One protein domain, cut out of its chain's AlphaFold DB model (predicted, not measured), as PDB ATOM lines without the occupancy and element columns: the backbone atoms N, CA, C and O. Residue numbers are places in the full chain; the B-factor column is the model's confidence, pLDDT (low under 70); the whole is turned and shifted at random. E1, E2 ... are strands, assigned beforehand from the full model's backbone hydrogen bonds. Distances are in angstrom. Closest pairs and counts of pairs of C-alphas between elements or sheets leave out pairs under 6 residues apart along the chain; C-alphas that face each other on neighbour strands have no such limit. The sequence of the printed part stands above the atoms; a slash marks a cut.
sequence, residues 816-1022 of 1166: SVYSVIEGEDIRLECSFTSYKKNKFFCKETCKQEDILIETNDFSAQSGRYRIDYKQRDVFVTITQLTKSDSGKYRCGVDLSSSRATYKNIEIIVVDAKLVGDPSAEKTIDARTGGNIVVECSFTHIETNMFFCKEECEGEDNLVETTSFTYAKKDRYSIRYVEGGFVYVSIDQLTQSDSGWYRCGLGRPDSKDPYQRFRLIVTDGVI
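What this domain is: This is residues 816 to 1022 of the 1166 residues of an uncharacterized protein of Dissostichus mawsoni (UniProt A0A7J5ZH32). Two sandwiches of strands make two lobes, E1 to E9 in the first and E10 to E19 in the second, joined by a sharp turn from E9 to E10. The E1 and E9 end of the first lobe packs on E10 and E12 of the second. The printed part has 207 residues with no named helix and nineteen named strands, E1 to E19 in chain order, and is all strand. The sheets E1 E9 E8 E3 E4, E10 E12 E17 E16 E15 and E11 E19 E18 E13 E14 are mixed; E2 E7 E6 E5 is all antiparallel. The whole is only just compact, close to loose, with a radius of gyration of the C-alphas of 19.7 A and spans of 59 by 43 by 29 A.

Where its parts are: E1, residues 816 to 821, starts at C-alpha 816 (350.736, 262.101, 400.586). Then come E2 826 to 831, E3 839 to 843, E4 851 to 855, E5 859 to 862, E6 865 to 870, E7 873 to 878, E8 887 to 893, 20.2 A long, and E9 901 to 910, 29.1 A. E10, residues 912 to 915, starts at C-alpha 912 (355.417, 251.471, 384.399). E11 922 to 927, E12 932 to 937, E13 945 to 949, E14 957 to 961, E15 966 to 969, E16 972 to 977, E17 981 to 986 and E18 995 to 1001, 20.3 A, follow. E19, residues 1010 to 1018, 25.9 A, ends at C-alpha 1018 (350.610, 250.116, 367.743).

How they stand to each other: The four sheets are a stack of sheets, face to face in turn. In the twisted sheet E1 E9 E8 E3 E4, E1 and E9 are parallel, with N 818 and O 906 2.8 A apart; E8 and E9 form a hairpin, with N 889 and O 905 at 2.8 A. It faces E2 E7 E6 E5, strands at 27 degrees; the closest C-alphas of E2 and E8, Cys 830 and Cys 891, are 6.5 A apart. E5 E6 E7 is a meander, each strand the antiparallel neighbour of the one before, with N 868 and O 875 at 2.9 A. E9 runs on into E10 at 98 degrees; the closest C-alphas of E9 and E12, Val 910 and Val 933, are 5.1 A apart. E10 and E12 are parallel, with N 914 and O 935 at 2.8 A; E15 E16 E17 is another meander. That sheet faces the twisted E11 E19 E18 E13 E14, strands at 22 degrees; there E11 and E19 are parallel, with N 924 and O 1014 at 2.8 A. E4 and E14 are apart.

The domain as a whole: The farthest C-alphas, Lys 837 and Gly 954, are 59.5 A apart. The printed part has no cut and no long link. Mean pLDDT of the printed part is 83.1; 33 residues are under 70, among them 896 to 900, 916 to 920 and 1003 to 1008.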
ATOM      1  N   SER A 816     350.083 263.394 400.827       79.69
ATOM      2  CA  SER A 816     350.736 262.101 400.586       79.69
ATOM      3  C   SER A 816     350.510 261.655 399.140       79.69
ATOM      4  O   SER A 816     349.372 261.398 398.747       79.69
ATOM      5  N   VAL A 817     351.577 261.568 398.345       85.56
ATOM      6  CA  VAL A 817     351.511 261.130 396.940       85.56
ATOM      7  C   VAL A 817     351.764 259.625 396.845       85.56
ATOM      8  O   VAL A 817     352.711 259.120 397.443       85.56
ATOM      9  N   TYR A 818     350.933 258.915 396.083       85.31
ATOM     10  CA  TYR A 818     351.055 257.480 395.827       85.31
ATOM     11  C   TYR A 818     350.969 257.183 394.330       85.31
ATOM     12  O   TYR A 818     350.055 257.635 393.639       85.31
ATOM     13  N   SER A 819     351.882 256.353 393.848       88.94
ATOM     14  CA  SER A 819     351.939 255.871 392.471       88.94
ATOM     15  C   SER A 819     351.571 254.388 392.382       88.94
ATOM     16  O   SER A 819     352.021 253.588 393.207       88.94
ATOM     17  N   VAL A 820     350.780 253.997 391.380       89.62
ATOM     18  CA  VAL A 820     350.271 252.618 391.187       89.62
ATOM     19  C   VAL A 820     350.220 252.285 389.695       89.62
ATOM     20  O   VAL A 820     349.960 253.184 388.895       89.62
ATOM     21  N   ILE A 821     350.475 251.034 389.297       89.38
ATOM     22  CA  ILE A 821     350.398 250.636 387.882       89.38
ATOM     23  C   ILE A 821     348.926 250.433 387.483       89.38
ATOM     24  O   ILE A 821     348.119 249.932 388.265       89.38
ATOM     25  N   GLU A 822     348.552 250.829 386.264       91.06
ATOM     26  CA  GLU A 822     347.188 250.622 385.760       91.06
ATOM     27  C   GLU A 822     346.770 249.137 385.815       91.06
ATOM     28  O   GLU A 822     347.474 248.248 385.337       91.06
ATOM     29  N   GLY A 823     345.603 248.882 386.412       89.19
ATOM     30  CA  GLY A 823     345.054 247.554 386.681       89.19
ATOM     31  C   GLY A 823     345.355 246.986 388.075       89.19
ATOM     32  O   GLY A 823     344.691 246.025 388.464       89.19
ATOM     33  N   GLU A 824     346.285 247.560 388.844       90.88
ATOM     34  CA  GLU A 824     346.584 247.123 390.218       90.88
ATOM     35  C   GLU A 824     345.576 247.667 391.256       90.88
ATOM     36  O   GLU A 824     344.773 248.560 390.978       90.88
ATOM     37  N   ASP A 825     345.637 247.128 392.478       90.88
ATOM     38  CA  ASP A 825     344.871 247.583 393.644       90.88
ATOM     39  C   ASP A 825     345.765 248.432 394.570       90.88
ATOM     40  O   ASP A 825     346.909 248.067 394.845       90.88
ATOM     41  N   ILE A 826     345.236 249.526 395.130       91.19
ATOM     42  CA  ILE A 826     345.934 250.354 396.131       91.19
ATOM     43  C   ILE A 826     345.413 250.073 397.544       91.19
ATOM     44  O   ILE A 826     344.228 249.785 397.743       91.19
ATOM     45  N   ARG A 827     346.266 250.248 398.560       90.56
ATOM     46  CA  ARG A 827     345.839 250.394 399.957       90.56
ATOM     47  C   ARG A 827     346.525 251.590 400.617       90.56
ATOM     48  O   ARG A 827     347.716 251.556 400.897       90.56
ATOM     49  N   LEU A 828     345.740 252.632 400.858       90.50
ATOM     50  CA  LEU A 828     346.115 253.870 401.537       90.50
ATOM     51  C   LEU A 828     345.915 253.722 403.052       90.50
ATOM     52  O   LEU A 828     345.004 253.011 403.485       90.50
ATOM     53  N   GLU A 829     346.708 254.437 403.853       88.75
ATOM     54  CA  GLU A 829     346.619 254.431 405.318       88.75
ATOM     55  C   GLU A 829     346.493 255.848 405.893       88.75
ATOM     56  O   GLU A 829     347.339 256.722 405.691       88.75
ATOM     57  N   CYS A 830     345.418 256.075 406.646       87.88
ATOM     58  CA  CYS A 830     345.054 257.379 407.177       87.88
ATOM     59  C   CYS A 830     344.871 257.318 408.696       87.88
ATOM     60  O   CYS A 830     343.764 257.170 409.213       87.88
ATOM     61  N   SER A 831     345.991 257.431 409.407       83.06
ATOM     62  CA  SER A 831     346.061 257.539 410.867       83.06
ATOM     63  C   SER A 831     345.487 258.849 411.396       83.06
ATOM     64  O   SER A 831     345.866 259.924 410.919       83.06
ATOM     65  N   PHE A 832     344.649 258.774 412.435       81.75
ATOM     66  CA  PHE A 832     344.096 259.936 413.137       81.75
ATOM     67  C   PHE A 832     344.301 259.831 414.655       81.75
ATOM     68  O   PHE A 832     344.190 258.764 415.250       81.75
ATOM     69  N   THR A 833     344.559 260.957 415.324       75.00
ATOM     70  CA  THR A 833     344.794 260.984 416.783       75.00
ATOM     71  C   THR A 833     343.537 260.691 417.610       75.00
ATOM     72  O   THR A 833     343.631 260.241 418.751       75.00
ATOM     73  N   SER A 834     342.354 260.942 417.039       68.44
ATOM     74  CA  SER A 834     341.057 260.875 417.717       68.44
ATOM     75  C   SER A 834     340.168 259.783 417.132       68.44
ATOM     76  O   SER A 834     339.937 259.752 415.926       68.44
ATOM     77  N   TYR A 835     339.584 258.942 417.991       67.88
ATOM     78  CA  TYR A 835     338.520 258.032 417.571       67.88
ATOM     79  C   TYR A 835     337.282 258.840 417.157       67.88
ATOM     80  O   TYR A 835     336.764 259.650 417.931       67.88
ATOM     81  N   LYS A 836     336.773 258.583 415.953       72.06
ATOM     82  CA  LYS A 836     335.556 259.190 415.404       72.06
ATOM     83  C   LYS A 836     334.639 258.098 414.856       72.06
ATOM     84  O   LYS A 836     335.105 257.048 414.417       72.06
ATOM     85  N   LYS A 837     333.322 258.327 414.922       73.81
ATOM     86  CA  LYS A 837     332.325 257.354 414.441       73.81
ATOM     87  C   LYS A 837     332.322 257.286 412.918       73.81
ATOM     88  O   LYS A 837     332.532 256.212 412.374       73.81
ATOM     89  N   ASN A 838     332.149 258.437 412.280       85.69
ATOM     90  CA  ASN A 838     332.107 258.621 410.836       85.69
ATOM     91  C   ASN A 838     333.519 258.616 410.215       85.69
ATOM     92  O   ASN A 838     334.412 259.287 410.740       85.69
ATOM     93  N   LYS A 839     333.704 257.868 409.121       89.31
ATOM     94  CA  LYS A 839     334.902 257.802 408.262       89.31
ATOM     95  C   LYS A 839     334.455 258.039 406.820       89.31
ATOM     96  O   LYS A 839     333.402 257.533 406.431       89.31
ATOM     97  N   PHE A 840     335.271 258.717 406.024       90.56
ATOM     98  CA  PHE A 840     334.982 258.993 404.619       90.56
ATOM     99  C   PHE A 840     336.220 258.894 403.729       90.56
ATOM    100  O   PHE A 840     337.355 259.087 404.175       90.56
ATOM    101  N   PHE A 841     335.975 258.647 402.446       92.75
ATOM    102  CA  PHE A 841     336.931 258.827 401.364       92.75
ATOM    103  C   PHE A 841     336.239 259.504 400.177       92.75
ATOM    104  O   PHE A 841     335.167 259.074 399.743       92.75
ATOM    105  N   CYS A 842     336.844 260.573 399.667       91.81
ATOM    106  CA  CYS A 842     336.299 261.403 398.594       91.81
ATOM    107  C   CYS A 842     337.387 261.778 397.574       91.81
ATOM    108  O   CYS A 842     338.581 261.703 397.891       91.81
ATOM    109  N   LYS A 843     336.984 262.230 396.383       89.75
ATOM    110  CA  LYS A 843     337.867 262.936 395.437       89.75
ATOM    111  C   LYS A 843     337.851 264.452 395.720       89.75
ATOM    112  O   LYS A 843     336.916 264.956 396.327       89.75
ATOM    113  N   GLU A 844     338.900 265.173 395.333       86.00
ATOM    114  CA  GLU A 844     339.049 266.639 395.432       86.00
ATOM    115  C   GLU A 844     338.514 267.306 396.725       86.00
ATOM    116  O   GLU A 844     339.262 267.450 397.697       86.00
ATOM    117  N   THR A 845     337.255 267.780 396.750       80.25
ATOM    118  CA  THR A 845     336.748 268.686 397.801       80.25
ATOM    119  C   THR A 845     335.856 268.058 398.873       80.25
ATOM    120  O   THR A 845     335.651 268.695 399.907       80.25
ATOM    121  N   CYS A 846     335.382 266.825 398.690       83.31
ATOM    122  CA  CYS A 846     334.324 266.193 399.496       83.31
ATOM    123  C   CYS A 846     332.966 266.928 399.466       83.31
ATOM    124  O   CYS A 846     332.246 266.953 400.466       83.31
ATOM    125  N   LYS A 847     332.589 267.514 398.325       82.44
ATOM    126  CA  LYS A 847     331.185 267.869 398.043       82.44
ATOM    127  C   LYS A 847     330.339 266.595 397.900       82.44
ATOM    128  O   LYS A 847     330.875 265.499 397.810       82.44
ATOM    129  N   GLN A 848     329.013 266.717 397.873       73.00
ATOM    130  CA  GLN A 848     328.117 265.553 397.960       73.00
ATOM    131  C   GLN A 848     328.323 264.502 396.846       73.00
ATOM    132  O   GLN A 848     328.132 263.317 397.094       73.00
ATOM    133  N   GLU A 849     328.763 264.922 395.657       79.44
ATOM    134  CA  GLU A 849     329.093 264.047 394.517       79.44
ATOM    135  C   GLU A 849     330.550 263.534 394.540       79.44
ATOM    136  O   GLU A 849     330.864 262.533 393.899       79.44
ATOM    137  N   ASP A 850     331.436 264.172 395.315       86.00
ATOM    138  CA  ASP A 850     332.843 263.775 395.476       86.00
ATOM    139  C   ASP A 850     333.007 262.539 396.388       86.00
ATOM    140  O   ASP A 850     334.079 261.926 396.415       86.00
ATOM    141  N   ILE A 851     332.003 262.218 397.216       89.44
ATOM    142  CA  ILE A 851     332.080 261.195 398.273       89.44
ATOM    143  C   ILE A 851     331.957 259.798 397.654       89.44
ATOM    144  O   ILE A 851     330.894 259.384 397.201       89.44
ATOM    145  N   LEU A 852     333.055 259.044 397.678       92.69
ATOM    146  CA  LEU A 852     333.155 257.718 397.057       92.69
ATOM    147  C   LEU A 852     332.685 256.612 398.011       92.69
ATOM    148  O   LEU A 852     332.094 255.611 397.593       92.69
ATOM    149  N   ILE A 853     332.955 256.796 399.307       92.88
ATOM    150  CA  ILE A 853     332.492 255.931 400.389       92.88
ATOM    151  C   ILE A 853     332.492 256.683 401.729       92.88
ATOM    152  O   ILE A 853     333.458 257.357 402.083       92.88
ATOM    153  N   GLU A 854     331.419 256.519 402.500       91.06
ATOM    154  CA  GLU A 854     331.253 257.041 403.859       91.06
ATOM    155  C   GLU A 854     330.658 255.935 404.746       91.06
ATOM    156  O   GLU A 854     329.829 255.145 404.292       91.06
ATOM    157  N   THR A 855     331.099 255.822 406.001       89.38
ATOM    158  CA  THR A 855     330.577 254.813 406.941       89.38
ATOM    159  C   THR A 855     330.758 255.214 408.404       89.38
ATOM    160  O   THR A 855     331.683 255.943 408.760       89.38
ATOM    161  N   ASN A 856     329.894 254.694 409.281       87.94
ATOM    162  CA  ASN A 856     330.088 254.745 410.732       87.94
ATOM    163  C   ASN A 856     330.752 253.472 411.300       87.94
ATOM    164  O   ASN A 856     331.230 253.477 412.440       87.94
ATOM    165  N   ASP A 857     330.828 252.400 410.513       86.94
ATOM    166  CA  ASP A 857     331.218 251.055 410.943       86.94
ATOM    167  C   ASP A 857     332.737 250.831 410.925       86.94
ATOM    168  O   ASP A 857     333.527 251.731 410.621       86.94
ATOM    169  N   PHE A 858     333.173 249.628 411.305       84.12
ATOM    170  CA  PHE A 858     334.586 249.228 411.261       84.12
ATOM    171  C   PHE A 858     335.058 248.808 409.865       84.12
ATOM    172  O   PHE A 858     336.259 248.816 409.607       84.12
ATOM    173  N   SER A 859     334.145 248.477 408.953       89.81
ATOM    174  CA  SER A 859     334.449 248.292 407.536       89.81
ATOM    175  C   SER A 859     333.215 248.540 406.674       89.81
ATOM    176  O   SER A 859     332.088 248.305 407.108       89.81
ATOM    177  N   ALA A 860     333.431 249.012 405.450       92.31
ATOM    178  CA  ALA A 860     332.387 249.204 404.447       92.31
ATOM    179  C   ALA A 860     332.969 249.069 403.035       92.31
ATOM    180  O   ALA A 860     334.167 249.271 402.832       92.31
ATOM    181  N   GLN A 861     332.119 248.774 402.051       94.06
ATOM    182  CA  GLN A 861     332.493 248.734 400.638       94.06
ATOM    183  C   GLN A 861     331.421 249.414 399.775       94.06
ATOM    184  O   GLN A 861     330.229 249.206 399.977       94.06
ATOM    185  N   SER A 862     331.872 250.209 398.805       92.31
ATOM    186  CA  SER A 862     331.084 250.948 397.819       92.31
ATOM    187  C   SER A 862     331.705 250.693 396.443       92.31
ATOM    188  O   SER A 862     332.707 251.303 396.065       92.31
ATOM    189  N   GLY A 863     331.184 249.700 395.717       92.94
ATOM    190  CA  GLY A 863     331.759 249.255 394.443       92.94
ATOM    191  C   GLY A 863     333.233 248.836 394.571       92.94
ATOM    192  O   GLY A 863     333.545 247.854 395.251       92.94
ATOM    193  N   ARG A 864     334.129 249.587 393.911       94.06
ATOM    194  CA  ARG A 864     335.594 249.387 393.932       94.06
ATOM    195  C   ARG A 864     336.292 249.971 395.167       94.06
ATOM    196  O   ARG A 864     337.458 249.664 395.395       94.06
ATOM    197  N   TYR A 865     335.607 250.807 395.948       94.62
ATOM    198  CA  TYR A 865     336.160 251.481 397.125       94.62
ATOM    199  C   TYR A 865     335.811 250.715 398.400       94.62
ATOM    200  O   TYR A 865     334.661 250.325 398.602       94.62
ATOM    201  N   ARG A 866     336.780 250.529 399.294       94.00
ATOM    202  CA  ARG A 866     336.603 249.862 400.588       94.00
ATOM    203  C   ARG A 866     337.286 250.653 401.695       94.00
ATOM    204  O   ARG A 866     338.424 251.076 401.527       94.00
ATOM    205  N   ILE A 867     336.621 250.779 402.839       93.25
ATOM    206  CA  ILE A 867     337.215 251.249 404.093       93.25
ATOM    207  C   ILE A 867     337.341 250.059 405.051       93.25
ATOM    208  O   ILE A 867     336.378 249.319 405.241       93.25
ATOM    209  N   ASP A 868     338.499 249.913 405.698       90.38
ATOM    210  CA  ASP A 868     338.660 249.148 406.939       90.38
ATOM    211  C   ASP A 868     339.251 250.070 408.014       90.38
ATOM    212  O   ASP A 868     340.224 250.773 407.755       90.38
ATOM    213  N   TYR A 869     338.729 250.048 409.235       85.25
ATOM    214  CA  TYR A 869     339.177 250.905 410.334       85.25
ATOM    215  C   TYR A 869     339.681 250.065 411.510       85.25
ATOM    216  O   TYR A 869     338.938 249.258 412.077       85.25
ATOM    217  N   LYS A 870     340.952 250.244 411.888       80.19
ATOM    218  CA  LYS A 870     341.631 249.460 412.936       80.19
ATOM    219  C   LYS A 870     342.416 250.390 413.855       80.19
ATOM    220  O   LYS A 870     343.167 251.213 413.372       80.19
ATOM    221  N   GLN A 871     342.247 250.261 415.173       69.62
ATOM    222  CA  GLN A 871     343.051 250.916 416.234       69.62
ATOM    223  C   GLN A 871     343.202 252.466 416.216       69.62
ATOM    224  O   GLN A 871     343.789 252.996 417.165       69.62
ATOM    225  N   ARG A 872     342.570 253.157 415.247       70.94
ATOM    226  CA  ARG A 872     342.449 254.610 414.929       70.94
ATOM    227  C   ARG A 872     342.891 254.957 413.495       70.94
ATOM    228  O   ARG A 872     342.690 256.087 413.054       70.94
ATOM    229  N   ASP A 873     343.387 253.980 412.748       81.25
ATOM    230  CA  ASP A 873     343.818 254.112 411.361       81.25
ATOM    231  C   ASP A 873     342.691 253.719 410.396       81.25
ATOM    232  O   ASP A 873     342.095 252.640 410.502       81.25
ATOM    233  N   VAL A 874     342.371 254.622 409.467       86.94
ATOM    234  CA  VAL A 874     341.426 254.397 408.366       86.94
ATOM    235  C   VAL A 874     342.222 253.915 407.158       86.94
ATOM    236  O   VAL A 874     342.950 254.688 406.541       86.94
ATOM    237  N   PHE A 875     342.077 252.644 406.803       89.88
ATOM    238  CA  PHE A 875     342.635 252.092 405.575       89.88
ATOM    239  C   PHE A 875     341.621 252.223 404.447       89.88
ATOM    240  O   PHE A 875     340.478 251.787 404.601       89.88
ATOM    241  N   VAL A 876     342.046 252.759 403.306       94.00
ATOM    242  CA  VAL A 876     341.223 252.833 402.093       94.00
ATOM    243  C   VAL A 876     341.836 251.934 401.030       94.00
ATOM    244  O   VAL A 876     342.998 252.105 400.675       94.00
ATOM    245  N   THR A 877     341.062 250.995 400.497       93.56
ATOM    246  CA  THR A 877     341.440 250.203 399.324       93.56
ATOM    247  C   THR A 877     340.611 250.635 398.117       93.56
ATOM    248  O   THR A 877     339.396 250.806 398.230       93.56
ATOM    249  N   ILE A 878     341.271 250.799 396.971       95.19
ATOM    250  CA  ILE A 878     340.645 251.014 395.658       95.19
ATOM    251  C   ILE A 878     341.126 249.885 394.754       95.19
ATOM    252  O   ILE A 878     342.323 249.599 394.754       95.19
ATOM    253  N   THR A 879     340.222 249.250 394.009       94.06
ATOM    254  CA  THR A 879     340.572 248.106 393.156       94.06
ATOM    255  C   THR A 879     340.609 248.434 391.662       94.06
ATOM    256  O   THR A 879     339.810 249.241 391.173       94.06
ATOM    257  N   GLN A 880     341.519 247.784 390.930       91.62
ATOM    258  CA  GLN A 880     341.721 247.898 389.476       91.62
ATOM    259  C   GLN A 880     341.874 249.354 388.993       91.62
ATOM    260  O   GLN A 880     341.065 249.827 388.192       91.62
ATOM    261  N   LEU A 881     342.853 250.103 389.513       93.25
ATOM    262  CA  LEU A 881     343.016 251.534 389.215       93.25
ATOM    263  C   LEU A 881     343.209 251.796 387.711       93.25
ATOM    264  O   LEU A 881     343.986 251.119 387.046       93.25
ATOM    265  N   THR A 882     342.526 252.818 387.199       92.19
ATOM    266  CA  THR A 882     342.571 253.280 385.799       92.19
ATOM    267  C   THR A 882     343.233 254.652 385.693       92.19
ATOM    268  O   THR A 882     343.287 255.375 386.689       92.19
ATOM    269  N   LYS A 883     343.657 255.102 384.504       86.81
ATOM    270  CA  LYS A 883     344.193 256.473 384.322       86.81
ATOM    271  C   LYS A 883     343.289 257.563 384.916       86.81
ATOM    272  O   LYS A 883     343.789 258.488 385.555       86.81
ATOM    273  N   SER A 884     341.969 257.418 384.777       89.12
ATOM    274  CA  SER A 884     340.936 258.310 385.336       89.12
ATOM    275  C   SER A 884     340.831 258.315 386.871       89.12
ATOM    276  O   SER A 884     340.280 259.258 387.445       89.12
ATOM    277  N   ASP A 885     341.386 257.307 387.548       92.00
ATOM    278  CA  ASP A 885     341.523 257.273 389.011       92.00
ATOM    279  C   ASP A 885     342.723 258.106 389.512       92.00
ATOM    280  O   ASP A 885     342.904 258.258 390.716       92.00
ATOM    281  N   SER A 886     343.509 258.718 388.618       90.44
ATOM    282  CA  SER A 886     344.496 259.732 389.012       90.44
ATOM    283  C   SER A 886     343.813 261.019 389.499       90.44
ATOM    284  O   SER A 886     342.711 261.358 389.053       90.44
ATOM    285  N   GLY A 887     344.458 261.762 390.397       89.75
ATOM    286  CA  GLY A 887     343.965 263.042 390.929       89.75
ATOM    287  C   GLY A 887     344.117 263.154 392.444       89.75
ATOM    288  O   GLY A 887     344.799 262.331 393.064       89.75
ATOM    289  N   LYS A 888     343.490 264.165 393.056       90.81
ATOM    290  CA  LYS A 888     343.557 264.368 394.507       90.81
ATOM    291  C   LYS A 888     342.344 263.766 395.196       90.81
ATOM    292  O   LYS A 888     341.235 263.728 394.670       90.81
ATOM    293  N   TYR A 889     342.584 263.289 396.403       92.62
ATOM    294  CA  TYR A 889     341.645 262.566 397.238       92.62
ATOM    295  C   TYR A 889     341.773 263.050 398.680       92.62
ATOM    296  O   TYR A 889     342.813 263.569 399.095       92.62
ATOM    297  N   ARG A 890     340.727 262.843 399.476       91.44
ATOM    298  CA  ARG A 890     340.780 263.035 400.927       91.44
ATOM    299  C   ARG A 890     340.225 261.807 401.617       91.44
ATOM    300  O   ARG A 890     339.081 261.420 401.389       91.44
ATOM    301  N   CYS A 891     341.032 261.223 402.491       90.19
ATOM    302  CA  CYS A 891     340.557 260.299 403.511       90.19
ATOM    303  C   CYS A 891     340.375 261.074 404.814       90.19
ATOM    304  O   CYS A 891     341.209 261.914 405.167       90.19
ATOM    305  N   GLY A 892     339.306 260.796 405.549       87.81
ATOM    306  CA  GLY A 892     339.017 261.552 406.754       87.81
ATOM    307  C   GLY A 892     337.989 260.922 407.666       87.81
ATOM    308  O   GLY A 892     337.496 259.813 407.451       87.81
ATOM    309  N   VAL A 893     337.687 261.669 408.718       86.00
ATOM    310  CA  VAL A 893     336.722 261.327 409.751       86.00
ATOM    311  C   VAL A 893     335.883 262.538 410.139       86.00
ATOM    312  O   VAL A 893     336.358 263.674 410.090       86.00
ATOM    313  N   ASP A 894     334.655 262.283 410.595       80.56
ATOM    314  CA  ASP A 894     333.712 263.311 411.063       80.56
ATOM    315  C   ASP A 894     333.236 264.266 409.940       80.56
ATOM    316  O   ASP A 894     333.186 265.474 410.147       80.56
ATOM    317  N   LEU A 895     332.889 263.751 408.748       72.94
ATOM    318  CA  LEU A 895     332.486 264.569 407.583       72.94
ATOM    319  C   LEU A 895     331.293 265.485 407.877       72.94
ATOM    320  O   LEU A 895     331.270 266.644 407.480       72.94
ATOM    321  N   SER A 896     330.317 264.970 408.627       65.75
ATOM    322  CA  SER A 896     329.068 265.651 409.000       65.75
ATOM    323  C   SER A 896     329.255 266.779 410.038       65.75
ATOM    324  O   SER A 896     328.287 267.234 410.645       65.75
ATOM    325  N   SER A 897     330.495 267.197 410.298       61.09
ATOM    326  CA  SER A 897     330.904 268.105 411.370       61.09
ATOM    327  C   SER A 897     331.759 269.234 410.801       61.09
ATOM    328  O   SER A 897     332.646 269.008 409.980       61.09
ATOM    329  N   SER A 898     331.608 270.457 411.322       55.75
ATOM    330  CA  SER A 898     332.465 271.608 410.974       55.75
ATOM    331  C   SER A 898     333.925 271.476 411.450       55.75
ATOM    332  O   SER A 898     334.685 272.443 411.435       55.75
ATOM    333  N   ARG A 899     334.320 270.274 411.895       63.84
ATOM    334  CA  ARG A 899     335.670 269.874 412.313       63.84
ATOM    335  C   ARG A 899     336.119 268.567 411.636       63.84
ATOM    336  O   ARG A 899     336.911 267.825 412.222       63.84
ATOM    337  N   ALA A 900     335.592 268.272 410.443       68.56
ATOM    338  CA  ALA A 900     336.017 267.144 409.619       68.56
ATOM    339  C   ALA A 900     337.551 267.103 409.523       68.56
ATOM    340  O   ALA A 900     338.192 268.073 409.115       68.56
ATOM    341  N   THR A 901     338.147 265.995 409.957       82.44
ATOM    342  CA  THR A 901     339.604 265.837 410.042       82.44
ATOM    343  C   THR A 901     340.046 264.905 408.926       82.44
ATOM    344  O   THR A 901     339.623 263.753 408.897       82.44
ATOM    345  N   TYR A 902     340.871 265.391 408.001       85.44
ATOM    346  CA  TYR A 902     341.273 264.653 406.804       85.44
ATOM    347  C   TYR A 902     342.765 264.807 406.496       85.44
ATOM    348  O   TYR A 902     343.394 265.784 406.902       85.44
ATOM    349  N   LYS A 903     343.316 263.840 405.759       84.88
ATOM    350  CA  LYS A 903     344.602 263.971 405.059       84.88
ATOM    351  C   LYS A 903     344.329 264.192 403.573       84.88
ATOM    352  O   LYS A 903     343.405 263.586 403.028       84.88
ATOM    353  N   ASN A 904     345.130 265.035 402.924       85.88
ATOM    354  CA  ASN A 904     345.123 265.136 401.467       85.88
ATOM    355  C   ASN A 904     346.007 264.022 400.891       85.88
ATOM    356  O   ASN A 904     347.107 263.773 401.386       85.88
ATOM    357  N   ILE A 905     345.534 263.373 399.837       89.38
ATOM    358  CA  ILE A 905     346.242 262.322 399.106       89.38
ATOM    359  C   ILE A 905     346.253 262.695 397.624       89.38
ATOM    360  O   ILE A 905     345.277 263.248 397.122       89.38
ATOM    361  N   GLU A 906     347.327 262.385 396.907       90.94
ATOM    362  CA  GLU A 906     347.345 262.397 395.442       90.94
ATOM    363  C   GLU A 906     347.655 260.988 394.933       90.94
ATOM    364  O   GLU A 906     348.565 260.334 395.437       90.94
ATOM    365  N   ILE A 907     346.883 260.512 393.956       91.38
ATOM    366  CA  ILE A 907     347.083 259.210 393.314       91.38
ATOM    367  C   ILE A 907     347.510 259.450 391.865       91.38
ATOM    368  O   ILE A 907     346.875 260.231 391.151       91.38
ATOM    369  N   ILE A 908     348.576 258.778 391.430       90.44
ATOM    370  CA  ILE A 908     349.132 258.864 390.074       90.44
ATOM    371  C   ILE A 908     349.161 257.454 389.468       90.44
ATOM    372  O   ILE A 908     349.888 256.584 389.951       90.44
ATOM    373  N   VAL A 909     348.371 257.211 388.417       92.12
ATOM    374  CA  VAL A 909     348.256 255.878 387.798       92.12
ATOM    375  C   VAL A 909     349.169 255.759 386.572       92.12
ATOM    376  O   VAL A 909     348.903 256.317 385.503       92.12
ATOM    377  N   VAL A 910     350.264 255.019 386.727       93.31
ATOM    378  CA  VAL A 910     351.377 254.924 385.768       93.31
ATOM    379  C   VAL A 910     351.301 253.663 384.902       93.31
ATOM    380  O   VAL A 910     350.586 252.714 385.213       93.31
ATOM    381  N   ASP A 911     351.982 253.663 383.759       92.81
ATOM    382  CA  ASP A 911     352.093 252.510 382.844       92.81
ATOM    383  C   ASP A 911     353.247 251.587 383.248       92.81
ATOM    384  O   ASP A 911     353.225 250.373 383.036       92.81
ATOM    385  N   ALA A 912     354.273 252.175 383.860       90.44
ATOM    386  CA  ALA A 912     355.417 251.471 384.399       90.44
ATOM    387  C   ALA A 912     356.034 252.239 385.568       90.44
ATOM    388  O   ALA A 912     356.040 253.471 385.585       90.44
ATOM    389  N   LYS A 913     356.623 251.469 386.482       90.38
ATOM    390  CA  LYS A 913     357.622 251.931 387.441       90.38
ATOM    391  C   LYS A 913     358.985 251.402 387.020       90.38
ATOM    392  O   LYS A 913     359.095 250.214 386.703       90.38
ATOM    393  N   LEU A 914     359.991 252.262 387.033       86.75
ATOM    394  CA  LEU A 914     361.399 251.929 386.869       86.75
ATOM    395  C   LEU A 914     362.065 252.149 388.231       86.75
ATOM    396  O   LEU A 914     361.969 253.236 388.804       86.75
ATOM    397  N   VAL A 915     362.645 251.080 388.784       74.50
ATOM    398  CA  VAL A 915     363.180 251.047 390.150       74.50
ATOM    399  C   VAL A 915     364.458 250.211 390.181       74.50
ATOM    400  O   VAL A 915     364.433 249.029 389.846       74.50
ATOM    401  N   GLY A 916     365.550 250.801 390.664       59.81
ATOM    402  CA  GLY A 916     366.683 250.078 391.259       59.81
ATOM    403  C   GLY A 916     367.697 249.399 390.329       59.81
ATOM    404  O   GLY A 916     368.759 249.036 390.821       59.81
ATOM    405  N   ASP A 917     367.434 249.241 389.026       55.94
ATOM    406  CA  ASP A 917     368.411 248.676 388.077       55.94
ATOM    407  C   ASP A 917     368.241 249.239 386.644       55.94
ATOM    408  O   ASP A 917     367.223 248.961 386.000       55.94
ATOM    409  N   PRO A 918     369.227 249.974 386.080       56.88
ATOM    410  CA  PRO A 918     369.184 250.446 384.687       56.88
ATOM    411  C   PRO A 918     369.283 249.314 383.640       56.88
ATOM    412  O   PRO A 918     369.055 249.539 382.442       56.88
ATOM    413  N   SER A 919     369.606 248.089 384.065       51.72
ATOM    414  CA  SER A 919     369.664 246.890 383.219       51.72
ATOM    415  C   SER A 919     368.282 246.285 382.940       51.72
ATOM    416  O   SER A 919     368.131 245.546 381.962       51.72
ATOM    417  N   ALA A 920     367.268 246.599 383.752       57.91
ATOM    418  CA  ALA A 920     365.927 246.030 383.649       57.91
ATOM    419  C   ALA A 920     365.135 246.613 382.456       57.91
ATOM    420  O   ALA A 920     364.440 247.620 382.581       57.91
ATOM    421  N   GLU A 921     365.212 245.971 381.281       70.38
ATOM    422  CA  GLU A 921     364.478 246.383 380.068       70.38
ATOM    423  C   GLU A 921     362.952 246.288 380.258       70.38
ATOM    424  O   GLU A 921     362.316 245.265 379.989       70.38
ATOM    425  N   LYS A 922     362.337 247.395 380.684       86.62
ATOM    426  CA  LYS A 922     360.883 247.561 380.681       86.62
ATOM    427  C   LYS A 922     360.416 247.972 379.283       86.62
ATOM    428  O   LYS A 922     360.731 249.060 378.806       86.62
ATOM    429  N   THR A 923     359.625 247.112 378.646       89.50
ATOM    430  CA  THR A 923     358.849 247.466 377.446       89.50
ATOM    431  C   THR A 923     357.442 247.914 377.846       89.50
ATOM    432  O   THR A 923     356.858 247.361 378.783       89.50
ATOM    433  N   ILE A 924     356.911 248.914 377.141       91.38
ATOM    434  CA  ILE A 924     355.558 249.459 377.292       91.38
ATOM    435  C   ILE A 924     354.872 249.404 375.922       91.38
ATOM    436  O   ILE A 924     355.330 250.034 374.966       91.38
ATOM    437  N   ASP A 925     353.776 248.650 375.829       90.31
ATOM    438  CA  ASP A 925     352.936 248.568 374.632       90.31
ATOM    439  C   ASP A 925     351.812 249.609 374.707       90.31
ATOM    440  O   ASP A 925     350.994 249.597 375.626       90.31
ATOM    441  N   ALA A 926     351.744 250.496 373.717       89.50
ATOM    442  CA  ALA A 926     350.781 251.591 373.653       89.50
ATOM    443  C   ALA A 926     350.015 251.614 372.318       89.50
ATOM    444  O   ALA A 926     350.300 250.857 371.380       89.50
ATOM    445  N   ARG A 927     349.018 252.501 372.221       87.94
ATOM    446  CA  ARG A 927     348.201 252.704 371.013       87.94
ATOM    447  C   ARG A 927     348.320 254.126 370.486       87.94
ATOM    448  O   ARG A 927     348.437 255.070 371.264       87.94
ATOM    449  N   THR A 928     348.226 254.276 369.167       90.31
ATOM    450  CA  THR A 928     348.153 255.590 368.517       90.31
ATOM    451  C   THR A 928     346.984 256.419 369.070       90.31
ATOM    452  O   THR A 928     345.873 255.908 369.212       90.31
ATOM    453  N   GLY A 929     347.243 257.685 369.402       87.81
ATOM    454  CA  GLY A 929     346.315 258.612 370.057       87.81
ATOM    455  C   GLY A 929     346.231 258.488 371.585       87.81
ATOM    456  O   GLY A 929     345.588 259.327 372.207       87.81
ATOM    457  N   GLY A 930     346.861 257.477 372.196       88.06
ATOM    458  CA  GLY A 930     346.923 257.324 373.654       88.06
ATOM    459  C   GLY A 930     347.974 258.218 374.320       88.06
ATOM    460  O   GLY A 930     348.796 258.831 373.643       88.06
ATOM    461  N   ASN A 931     347.981 258.239 375.652       92.00
ATOM    462  CA  ASN A 931     349.006 258.896 376.466       92.00
ATOM    463  C   ASN A 931     349.688 257.846 377.360       92.00
ATOM    464  O   ASN A 931     349.051 256.848 377.696       92.00
ATOM    465  N   ILE A 932     350.929 258.091 377.787       93.44
ATOM    466  CA  ILE A 932     351.604 257.305 378.837       93.44
ATOM    467  C   ILE A 932     352.178 258.199 379.938       93.44
ATOM    468  O   ILE A 932     352.521 259.357 379.691       93.44
ATOM    469  N   VAL A 933     352.325 257.632 381.135       93.44
ATOM    470  CA  VAL A 933     353.039 258.190 382.290       93.44
ATOM    471  C   VAL A 933     353.936 257.102 382.885       93.44
ATOM    472  O   VAL A 933     353.451 256.041 383.278       93.44
ATOM    473  N   VAL A 934     355.238 257.362 382.977       92.69
ATOM    474  CA  VAL A 934     356.240 256.439 383.530       92.69
ATOM    475  C   VAL A 934     356.869 257.058 384.771       92.69
ATOM    476  O   VAL A 934     357.294 258.211 384.745       92.69
ATOM    477  N   GLU A 935     356.922 256.289 385.853       91.50
ATOM    478  CA  GLU A 935     357.610 256.644 387.094       91.50
ATOM    479  C   GLU A 935     359.052 256.133 387.048       91.50
ATOM    480  O   GLU A 935     359.287 254.943 386.843       91.50
ATOM    481  N   CYS A 936     360.008 257.029 387.268       88.06
ATOM    482  CA  CYS A 936     361.430 256.746 387.374       88.06
ATOM    483  C   CYS A 936     361.880 257.100 388.799       88.06
ATOM    484  O   CYS A 936     361.918 258.276 389.169       88.06
ATOM    485  N   SER A 937     362.155 256.084 389.621       83.94
ATOM    486  CA  SER A 937     362.519 256.246 391.035       83.94
ATOM    487  C   SER A 937     364.038 256.266 391.210       83.94
ATOM    488  O   SER A 937     364.701 255.291 390.851       83.94
ATOM    489  N   PHE A 938     364.591 257.337 391.779       76.38
ATOM    490  CA  PHE A 938     366.033 257.517 391.987       76.38
ATOM    491  C   PHE A 938     366.391 257.579 393.480       76.38
ATOM    492  O   PHE A 938     365.634 258.093 394.299       76.38
ATOM    493  N   THR A 939     367.567 257.057 393.843       64.69
ATOM    494  CA  THR A 939     368.086 257.021 395.229       64.69
ATOM    495  C   THR A 939     368.833 258.290 395.649       64.69
ATOM    496  O   THR A 939     369.188 258.427 396.822       64.69
ATOM    497  N   HIS A 940     369.070 259.199 394.704       56.53
ATOM    498  CA  HIS A 940     369.667 260.522 394.884       56.53
ATOM    499  C   HIS A 940     368.717 261.585 394.318       56.53
ATOM    500  O   HIS A 940     367.833 261.274 393.519       56.53
ATOM    501  N   ILE A 941     368.903 262.839 394.732       58.34
ATOM    502  CA  ILE A 941     368.156 263.996 394.233       58.34
ATOM    503  C   ILE A 941     369.191 264.998 393.725       58.34
ATOM    504  O   ILE A 941     369.952 265.547 394.518       58.34
ATOM    505  N   GLU A 942     369.221 265.221 392.415       58.47
ATOM    506  CA  GLU A 942     370.049 266.252 391.782       58.47
ATOM    507  C   GLU A 942     369.177 267.424 391.320       58.47
ATOM    508  O   GLU A 942     367.949 267.334 391.285       58.47
ATOM    509  N   THR A 943     369.806 268.547 390.972       60.75
ATOM    510  CA  THR A 943     369.101 269.777 390.578       60.75
ATOM    511  C   THR A 943     368.541 269.743 389.164       60.75
ATOM    512  O   THR A 943     367.658 270.533 388.843       60.75
ATOM    513  N   ASN A 944     369.071 268.864 388.315       72.75
ATOM    514  CA  ASN A 944     368.749 268.787 386.899       72.75
ATOM    515  C   ASN A 944     368.032 267.469 386.611       72.75
ATOM    516  O   ASN A 944     368.386 266.424 387.157       72.75
ATOM    517  N   MET A 945     367.027 267.531 385.746       82.31
ATOM    518  CA  MET A 945     366.196 266.398 385.361       82.31
ATOM    519  C   MET A 945     365.977 266.423 383.851       82.31
ATOM    520  O   MET A 945     365.576 267.455 383.302       82.31
ATOM    521  N   PHE A 946     366.181 265.286 383.189       86.75
ATOM    522  CA  PHE A 946     365.999 265.161 381.747       86.75
ATOM    523  C   PHE A 946     365.095 263.990 381.350       86.75
ATOM    524  O   PHE A 946     364.998 262.961 382.023       86.75
ATOM    525  N   PHE A 947     364.437 264.163 380.209       91.38
ATOM    526  CA  PHE A 947     363.661 263.158 379.503       91.38
ATOM    527  C   PHE A 947     363.988 263.264 378.014       91.38
ATOM    528  O   PHE A 947     363.804 264.321 377.407       91.38
ATOM    529  N   CYS A 948     364.500 262.186 377.429       90.81
ATOM    530  CA  CYS A 948     365.033 262.188 376.070       90.81
ATOM    531  C   CYS A 948     364.797 260.856 375.343       90.81
ATOM    532  O   CYS A 948     364.442 259.847 375.965       90.81
ATOM    533  N   LYS A 949     364.956 260.863 374.016       90.25
ATOM    534  CA  LYS A 949     364.821 259.685 373.147       90.25
ATOM    535  C   LYS A 949     366.192 259.100 372.775       90.25
ATOM    536  O   LYS A 949     367.190 259.806 372.812       90.25
ATOM    537  N   GLU A 950     366.227 257.810 372.433       86.69
ATOM    538  CA  GLU A 950     367.381 257.054 371.906       86.69
ATOM    539  C   GLU A 950     368.729 257.340 372.606       86.69
ATOM    540  O   GLU A 950     369.030 256.706 373.627       86.69
ATOM    541  N   GLU A 951     369.544 258.253 372.061       80.00
ATOM    542  CA  GLU A 951     370.876 258.632 372.570       80.00
ATOM    543  C   GLU A 951     370.969 260.058 373.128       80.00
ATOM    544  O   GLU A 951     371.981 260.393 373.732       80.00
ATOM    545  N   CYS A 952     369.872 260.820 373.073       80.75
ATOM    546  CA  CYS A 952     369.712 262.131 373.706       80.75
ATOM    547  C   CYS A 952     370.570 263.268 373.120       80.75
ATOM    548  O   CYS A 952     370.801 264.278 373.780       80.75
ATOM    549  N   GLU A 953     370.979 263.153 371.855       77.56
ATOM    550  CA  GLU A 953     371.676 264.220 371.134       77.56
ATOM    551  C   GLU A 953     370.687 265.193 370.454       77.56
ATOM    552  O   GLU A 953     369.730 264.793 369.786       77.56
ATOM    553  N   GLY A 954     370.932 266.503 370.567       76.25
ATOM    554  CA  GLY A 954     370.229 267.527 369.781       76.25
ATOM    555  C   GLY A 954     368.703 267.556 369.975       76.25
ATOM    556  O   GLY A 954     368.213 267.934 371.040       76.25
ATOM    557  N   GLU A 955     367.943 267.214 368.927       74.06
ATOM    558  CA  GLU A 955     366.468 267.215 368.955       74.06
ATOM    559  C   GLU A 955     365.874 266.098 369.835       74.06
ATOM    560  O   GLU A 955     364.739 266.244 370.297       74.06
ATOM    561  N   ASP A 956     366.635 265.039 370.143       80.94
ATOM    562  CA  ASP A 956     366.184 263.950 371.023       80.94
ATOM    563  C   ASP A 956     366.060 264.378 372.501       80.94
ATOM    564  O   ASP A 956     365.491 263.636 373.306       80.94
ATOM    565  N   ASN A 957     366.512 265.583 372.877       82.06
ATOM    566  CA  ASN A 957     366.254 266.176 374.193       82.06
ATOM    567  C   ASN A 957     364.830 266.754 374.279       82.06
ATOM    568  O   ASN A 957     364.551 267.925 373.980       82.06
ATOM    569  N   LEU A 958     363.909 265.882 374.698       87.94
ATOM    570  CA  LEU A 958     362.468 266.131 374.741       87.94
ATOM    571  C   LEU A 958     362.079 267.084 375.871       87.94
ATOM    572  O   LEU A 958     361.284 267.982 375.636       87.94
ATOM    573  N   VAL A 959     362.628 266.933 377.077       86.88
ATOM    574  CA  VAL A 959     362.482 267.902 378.175       86.88
ATOM    575  C   VAL A 959     363.754 267.893 379.018       86.88
ATOM    576  O   VAL A 959     364.172 266.839 379.480       86.88
ATOM    577  N   GLU A 960     364.329 269.061 379.276       82.75
ATOM    578  CA  GLU A 960     365.364 269.265 380.297       82.75
ATOM    579  C   GLU A 960     364.879 270.375 381.234       82.75
ATOM    580  O   GLU A 960     364.268 271.352 380.783       82.75
ATOM    581  N   THR A 961     365.089 270.232 382.541       77.31
ATOM    582  CA  THR A 961     364.748 271.288 383.496       77.31
ATOM    583  C   THR A 961     365.607 271.262 384.754       77.31
ATOM    584  O   THR A 961     366.034 270.207 385.216       77.31
ATOM    585  N   THR A 962     365.793 272.445 385.338       66.50
ATOM    586  CA  THR A 962     366.291 272.649 386.707       66.50
ATOM    587  C   THR A 962     365.157 272.931 387.706       66.50
ATOM    588  O   THR A 962     365.391 273.301 388.855       66.50
ATOM    589  N   SER A 963     363.898 272.806 387.268       61.47
ATOM    590  CA  SER A 963     362.715 273.025 388.099       61.47
ATOM    591  C   SER A 963     362.344 271.759 388.867       61.47
ATOM    592  O   SER A 963     361.828 270.801 388.290       61.47
ATOM    593  N   PHE A 964     362.506 271.801 390.192       61.75
ATOM    594  CA  PHE A 964     362.137 270.753 391.159       61.75
ATOM    595  C   PHE A 964     360.617 270.477 391.271       61.75
ATOM    596  O   PHE A 964     360.128 270.098 392.334       61.75
ATOM    597  N   THR A 965     359.823 270.730 390.226       68.50
ATOM    598  CA  THR A 965     358.356 270.601 390.262       68.50
ATOM    599  C   THR A 965     357.782 270.073 388.950       68.50
ATOM    600  O   THR A 965     357.290 268.947 388.908       68.50
ATOM    601  N   TYR A 966     357.821 270.865 387.877       83.25
ATOM    602  CA  TYR A 966     357.218 270.526 386.590       83.25
ATOM    603  C   TYR A 966     357.869 271.279 385.428       83.25
ATOM    604  O   TYR A 966     358.144 272.476 385.536       83.25
ATOM    605  N   ALA A 967     358.020 270.599 384.291       85.19
ATOM    606  CA  ALA A 967     358.270 271.214 382.992       85.19
ATOM    607  C   ALA A 967     357.542 270.449 381.874       85.19
ATOM    608  O   ALA A 967     357.366 269.230 381.942       85.19
ATOM    609  N   LYS A 968     357.129 271.165 380.821       88.88
ATOM    610  CA  LYS A 968     356.495 270.602 379.622       88.88
ATOM    611  C   LYS A 968     357.061 271.255 378.363       88.88
ATOM    612  O   LYS A 968     357.180 272.477 378.314       88.88
ATOM    613  N   LYS A 969     357.351 270.441 377.348       87.56
ATOM    614  CA  LYS A 969     357.719 270.854 375.987       87.56
ATOM    615  C   LYS A 969     356.837 270.060 375.023       87.56
ATOM    616  O   LYS A 969     356.861 268.831 375.016       87.56
ATOM    617  N   ASP A 970     356.008 270.758 374.256       88.94
ATOM    618  CA  ASP A 970     355.049 270.168 373.314       88.94
ATOM    619  C   ASP A 970     354.156 269.075 373.946       88.94
ATOM    620  O   ASP A 970     353.282 269.370 374.765       88.94
ATOM    621  N   ARG A 971     354.368 267.804 373.573       92.50
ATOM    622  CA  ARG A 971     353.626 266.624 374.061       92.50
ATOM    623  C   ARG A 971     354.315 265.899 375.222       92.50
ATOM    624  O   ARG A 971     353.755 264.938 375.743       92.50
ATOM    625  N   TYR A 972     355.513 266.328 375.608       93.62
ATOM    626  CA  TYR A 972     356.356 265.665 376.600       93.62
ATOM    627  C   TYR A 972     356.371 266.471 377.893       93.62
ATOM    628  O   TYR A 972     356.550 267.690 377.860       93.62
ATOM    629  N   SER A 973     356.198 265.824 379.044       91.75
ATOM    630  CA  SER A 973     356.348 266.513 380.330       91.75
ATOM    631  C   SER A 973     357.103 265.694 381.361       91.75
ATOM    632  O   SER A 973     357.175 264.471 381.261       91.75
ATOM    633  N   ILE A 974     357.684 266.393 382.330       89.81
ATOM    634  CA  ILE A 974     358.427 265.830 383.451       89.81
ATOM    635  C   ILE A 974     357.936 266.493 384.740       89.81
ATOM    636  O   ILE A 974     357.805 267.718 384.811       89.81
ATOM    637  N   ARG A 975     357.626 265.690 385.757       86.06
ATOM    638  CA  ARG A 975     357.169 266.140 387.076       86.06
ATOM    639  C   ARG A 975     358.048 265.524 388.155       86.06
ATOM    640  O   ARG A 975     358.187 264.305 388.200       86.06
ATOM    641  N   TYR A 976     358.580 266.352 389.044       82.31
ATOM    642  CA  TYR A 976     359.209 265.881 390.274       82.31
ATOM    643  C   TYR A 976     358.159 265.706 391.374       82.31
ATOM    644  O   TYR A 976     357.222 266.502 391.494       82.31
ATOM    645  N   VAL A 977     358.338 264.682 392.201       76.81
ATOM    646  CA  VAL A 977     357.679 264.545 393.498       76.81
ATOM    647  C   VAL A 977     358.746 264.233 394.543       76.81
ATOM    648  O   VAL A 977     359.639 263.410 394.327       76.81
ATOM    649  N   GLU A 978     358.634 264.916 395.679       66.19
ATOM    650  CA  GLU A 978     359.511 264.767 396.836       66.19
ATOM    651  C   GLU A 978     359.650 263.291 397.252       66.19
ATOM    652  O   GLU A 978     358.660 262.563 397.341       66.19
ATOM    653  N   GLY A 979     360.893 262.844 397.460       64.62
ATOM    654  CA  GLY A 979     361.233 261.429 397.653       64.62
ATOM    655  C   GLY A 979     361.941 260.756 396.469       64.62
ATOM    656  O   GLY A 979     362.094 259.540 396.492       64.62
ATOM    657  N   GLY A 980     362.392 261.510 395.455       70.12
ATOM    658  CA  GLY A 980     363.179 260.967 394.335       70.12
ATOM    659  C   GLY A 980     362.348 260.380 393.188       70.12
ATOM    660  O   GLY A 980     362.865 259.601 392.387       70.12
ATOM    661  N   PHE A 981     361.062 260.735 393.092       80.19
ATOM    662  CA  PHE A 981     360.149 260.208 392.077       80.19
ATOM    663  C   PHE A 981     359.993 261.186 390.909       80.19
ATOM    664  O   PHE A 981     359.409 262.263 391.054       80.19
ATOM    665  N   VAL A 982     360.488 260.795 389.735       87.12
ATOM    666  CA  VAL A 982     360.354 261.558 388.490       87.12
ATOM    667  C   VAL A 982     359.299 260.900 387.609       87.12
ATOM    668  O   VAL A 982     359.454 259.752 387.204       87.12
ATOM    669  N   TYR A 983     358.233 261.623 387.279       89.50
ATOM    670  CA  TYR A 983     357.183 261.151 386.376       89.50
ATOM    671  C   TYR A 983     357.366 261.799 385.009       89.50
ATOM    672  O   TYR A 983     357.247 263.020 384.891       89.50
ATOM    673  N   VAL A 984     357.626 260.998 383.979       93.25
ATOM    674  CA  VAL A 984     357.681 261.456 382.582       93.25
ATOM    675  C   VAL A 984     356.401 261.067 381.849       93.25
ATOM    676  O   VAL A 984     355.876 259.973 382.059       93.25
ATOM    677  N   SER A 985     355.880 261.945 380.992       93.31
ATOM    678  CA  SER A 985     354.674 261.682 380.200       93.31
ATOM    679  C   SER A 985     354.872 261.948 378.712       93.31
ATOM    680  O   SER A 985     355.657 262.817 378.322       93.31
ATOM    681  N   ILE A 986     354.109 261.228 377.888       94.94
ATOM    682  CA  ILE A 986     353.967 261.496 376.453       94.94
ATOM    683  C   ILE A 986     352.481 261.511 376.098       94.94
ATOM    684  O   ILE A 986     351.787 260.517 376.320       94.94
ATOM    685  N   ASP A 987     352.013 262.613 375.518       92.69
ATOM    686  CA  ASP A 987     350.629 262.782 375.072       92.69
ATOM    687  C   ASP A 987     350.454 262.456 373.571       92.69
ATOM    688  O   ASP A 987     351.357 262.670 372.758       92.69
ATOM    689  N   GLN A 988     349.254 262.018 373.171       91.19
ATOM    690  CA  GLN A 988     348.814 261.866 371.770       91.19
ATOM    691  C   GLN A 988     349.741 260.987 370.900       91.19
ATOM    692  O   GLN A 988     350.116 261.367 369.790       91.19
ATOM    693  N   LEU A 989     350.143 259.822 371.409       93.00
ATOM    694  CA  LEU A 989     351.168 258.951 370.827       93.00
ATOM    695  C   LEU A 989     350.981 258.640 369.334       93.00
ATOM    696  O   LEU A 989     349.897 258.309 368.857       93.00
ATOM    697  N   THR A 990     352.086 258.653 368.601       90.94
ATOM    698  CA  THR A 990     352.196 258.355 367.171       90.94
ATOM    699  C   THR A 990     353.017 257.083 366.961       90.94
ATOM    700  O   THR A 990     353.808 256.704 367.819       90.94
ATOM    701  N   GLN A 991     352.894 256.409 365.811       88.12
ATOM    702  CA  GLN A 991     353.718 255.217 365.540       88.12
ATOM    703  C   GLN A 991     355.233 255.524 365.584       88.12
ATOM    704  O   GLN A 991     356.024 254.682 366.011       88.12
ATOM    705  N   SER A 992     355.621 256.749 365.211       87.69
ATOM    706  CA  SER A 992     356.975 257.318 365.300       87.69
ATOM    707  C   SER A 992     357.485 257.570 366.727       87.69
ATOM    708  O   SER A 992     358.696 257.676 366.917       87.69
ATOM    709  N   ASP A 993     356.604 257.602 367.730       91.88
ATOM    710  CA  ASP A 993     356.996 257.624 369.148       91.88
ATOM    711  C   ASP A 993     357.422 256.226 369.645       91.88
ATOM    712  O   ASP A 993     357.821 256.064 370.790       91.88
ATOM    713  N   SER A 994     357.399 255.192 368.795       91.81
ATOM    714  CA  SER A 994     358.097 253.937 369.107       91.81
ATOM    715  C   SER A 994     359.611 254.174 369.156       91.81
ATOM    716  O   SER A 994     360.155 254.893 368.309       91.81
ATOM    717  N   GLY A 995     360.299 253.562 370.119       91.25
ATOM    718  CA  GLY A 995     361.737 253.758 370.327       91.25
ATOM    719  C   GLY A 995     362.188 253.503 371.763       91.25
ATOM    720  O   GLY A 995     361.423 252.982 372.582       91.25
ATOM    721  N   TRP A 996     363.425 253.874 372.066       91.56
ATOM    722  CA  TRP A 996     363.942 253.963 373.431       91.56
ATOM    723  C   TRP A 996     363.762 255.360 374.006       91.56
ATOM    724  O   TRP A 996     363.898 256.359 373.306       91.56
ATOM    725  N   TYR A 997     363.505 255.413 375.306       92.69
ATOM    726  CA  TYR A 997     363.409 256.641 376.080       92.69
ATOM    727  C   TYR A 997     364.274 256.520 377.331       92.69
ATOM    728  O   TYR A 997     364.340 255.449 377.945       92.69
ATOM    729  N   ARG A 998     364.916 257.624 377.718       89.31
ATOM    730  CA  ARG A 998     365.676 257.757 378.964       89.31
ATOM    731  C   ARG A 998     365.050 258.859 379.811       89.31
ATOM    732  O   ARG A 998     364.803 259.956 379.317       89.31
ATOM    733  N   CYS A 999     364.806 258.562 381.078       88.25
ATOM    734  CA  CYS A 999     364.553 259.548 382.126       88.25
ATOM    735  C   CYS A 999     365.775 259.550 383.045       88.25
ATOM    736  O   CYS A 999     366.245 258.478 383.428       88.25
ATOM    737  N   GLY A1000     366.307 260.714 383.398       80.44
ATOM    738  CA  GLY A1000     367.530 260.792 384.190       80.44
ATOM    739  C   GLY A1000     367.621 262.041 385.045       80.44
ATOM    740  O   GLY A1000     366.882 263.011 384.853       80.44
ATOM    741  N   LEU A1001     368.534 261.972 386.003       76.38
ATOM    742  CA  LEU A1001     369.030 263.122 386.744       76.38
ATOM    743  C   LEU A1001     370.342 263.598 386.107       76.38
ATOM    744  O   LEU A1001     370.990 262.829 385.397       76.38
ATOM    745  N   GLY A1002     370.709 264.857 386.326       71.75
ATOM    746  CA  GLY A1002     371.952 265.424 385.804       71.75
ATOM    747  C   GLY A1002     371.828 265.901 384.354       71.75
ATOM    748  O   GLY A1002     370.869 266.601 384.013       71.75
ATOM    749  N   ARG A1003     372.809 265.580 383.502       66.12
ATOM    750  CA  ARG A1003     372.875 265.985 382.082       66.12
ATOM    751  C   ARG A1003     372.734 264.784 381.130       66.12
ATOM    752  O   ARG A1003     373.324 263.740 381.414       66.12
ATOM    753  N   PRO A1004     372.075 264.935 379.963       58.75
ATOM    754  CA  PRO A1004     371.883 263.837 379.007       58.75
ATOM    755  C   PRO A1004     373.181 263.163 378.526       58.75
ATOM    756  O   PRO A1004     373.236 261.938 378.434       58.75
ATOM    757  N   ASP A1005     374.231 263.954 378.280       59.53
ATOM    758  CA  ASP A1005     375.514 263.499 377.711       59.53
ATOM    759  C   ASP A1005     376.496 262.919 378.756       59.53
ATOM    760  O   ASP A1005     377.664 262.657 378.456       59.53
ATOM    761  N   SER A1006     376.069 262.783 380.015       60.28
ATOM    762  CA  SER A1006     376.942 262.431 381.139       60.28
ATOM    763  C   SER A1006     376.898 260.936 381.497       60.28
ATOM    764  O   SER A1006     376.201 260.125 380.889       60.28
ATOM    765  N   LYS A1007     377.652 260.555 382.534       58.66
ATOM    766  CA  LYS A1007     377.542 259.250 383.215       58.66
ATOM    767  C   LYS A1007     376.455 259.233 384.303       58.66
ATOM    768  O   LYS A1007     376.426 258.305 385.109       58.66
ATOM    769  N   ASP A1008     375.622 260.268 384.347       65.62
ATOM    770  CA  ASP A1008     374.655 260.519 385.414       65.62
ATOM    771  C   ASP A1008     373.556 259.432 385.420       65.62
ATOM    772  O   ASP A1008     373.279 258.812 384.383       65.62
ATOM    773  N   PRO A1009     372.943 259.127 386.580       71.00
ATOM    774  CA  PRO A1009     372.033 257.994 386.704       71.00
ATOM    775  C   PRO A1009     370.741 258.219 385.906       71.00
ATOM    776  O   PRO A1009     369.855 258.980 386.301       71.00
ATOM    777  N   TYR A1010     370.603 257.481 384.801       81.38
ATOM    778  CA  TYR A1010     369.380 257.406 384.006       81.38
ATOM    779  C   TYR A1010     368.746 256.014 384.054       81.38
ATOM    780  O   TYR A1010     369.410 254.987 384.204       81.38
ATOM    781  N   GLN A1011     367.429 255.982 383.880       85.44
ATOM    782  CA  GLN A1011     366.635 254.777 383.695       85.44
ATOM    783  C   GLN A1011     366.041 254.788 382.290       85.44
ATOM    784  O   GLN A1011     365.687 255.839 381.751       85.44
ATOM    785  N   ARG A1012     365.973 253.612 381.666       87.88
ATOM    786  CA  ARG A1012     365.586 253.467 380.261       87.88
ATOM    787  C   ARG A1012     364.401 252.529 380.103       87.88
ATOM    788  O   ARG A1012     364.339 251.482 380.744       87.88
ATOM    789  N   PHE A1013     363.493 252.882 379.207       91.25
ATOM    790  CA  PHE A1013     362.368 252.040 378.823       91.25
ATOM    791  C   PHE A1013     362.173 252.062 377.313       91.25
ATOM    792  O   PHE A1013     362.645 252.960 376.609       91.25
ATOM    793  N   ARG A1014     361.478 251.049 376.808       91.94
ATOM    794  CA  ARG A1014     361.196 250.886 375.387       91.94
ATOM    795  C   ARG A1014     359.707 251.038 375.127       91.94
ATOM    796  O   ARG A1014     358.902 250.309 375.701       91.94
ATOM    797  N   LEU A1015     359.345 251.952 374.237       93.94
ATOM    798  CA  LEU A1015     357.967 252.212 373.843       93.94
ATOM    799  C   LEU A1015     357.664 251.563 372.489       93.94
ATOM    800  O   LEU A1015     358.430 251.701 371.531       93.94
ATOM    801  N   ILE A1016     356.535 250.862 372.402       91.06
ATOM    802  CA  ILE A1016     356.023 250.259 371.168       91.06
ATOM    803  C   ILE A1016     354.613 250.800 370.926       91.06
ATOM    804  O   ILE A1016     353.667 250.424 371.615       91.06
ATOM    805  N   VAL A1017     354.451 251.688 369.941       91.81
ATOM    806  CA  VAL A1017     353.147 252.283 369.616       91.81
ATOM    807  C   VAL A1017     352.504 251.544 368.446       91.81
ATOM    808  O   VAL A1017     352.972 251.587 367.306       91.81
ATOM    809  N   THR A1018     351.388 250.875 368.727       86.50
ATOM    810  CA  THR A1018     350.610 250.116 367.743       86.50
ATOM    811  C   THR A1018     349.430 250.923 367.200       86.50
ATOM    812  O   THR A1018     348.705 251.585 367.943       86.50
ATOM    813  N   ASP A1019     349.205 250.849 365.888       78.38
ATOM    814  CA  ASP A1019     348.010 251.419 365.266       78.38
ATOM    815  C   ASP A1019     346.834 250.433 365.388       78.38
ATOM    816  O   ASP A1019     346.867 249.314 364.861       78.38
ATOM    817  N   GLY A1020     345.770 250.861 366.072       59.69
ATOM    818  CA  GLY A1020     344.543 250.083 366.242       59.69
ATOM    819  C   GLY A1020     343.829 249.765 364.923       59.69
ATOM    820  O   GLY A1020     343.149 248.736 364.834       59.69
ATOM    821  N   VAL A1021     344.025 250.575 363.876       62.28
ATOM    822  CA  VAL A1021     343.472 250.322 362.536       62.28
ATOM    823  C   VAL A1021     344.060 249.040 361.942       62.28
ATOM    824  O   VAL A1021     343.320 248.253 361.353       62.28
ATOM    825  N   ILE A1022     345.349 248.753 362.160       59.12
ATOM    826  CA  ILE A1022     346.001 247.533 361.650       59.12
ATOM    827  C   ILE A1022     345.388 246.277 362.285       59.12
ATOM    828  O   ILE A1022     345.136 245.289 361.586       59.12
TER     829      ILE A1022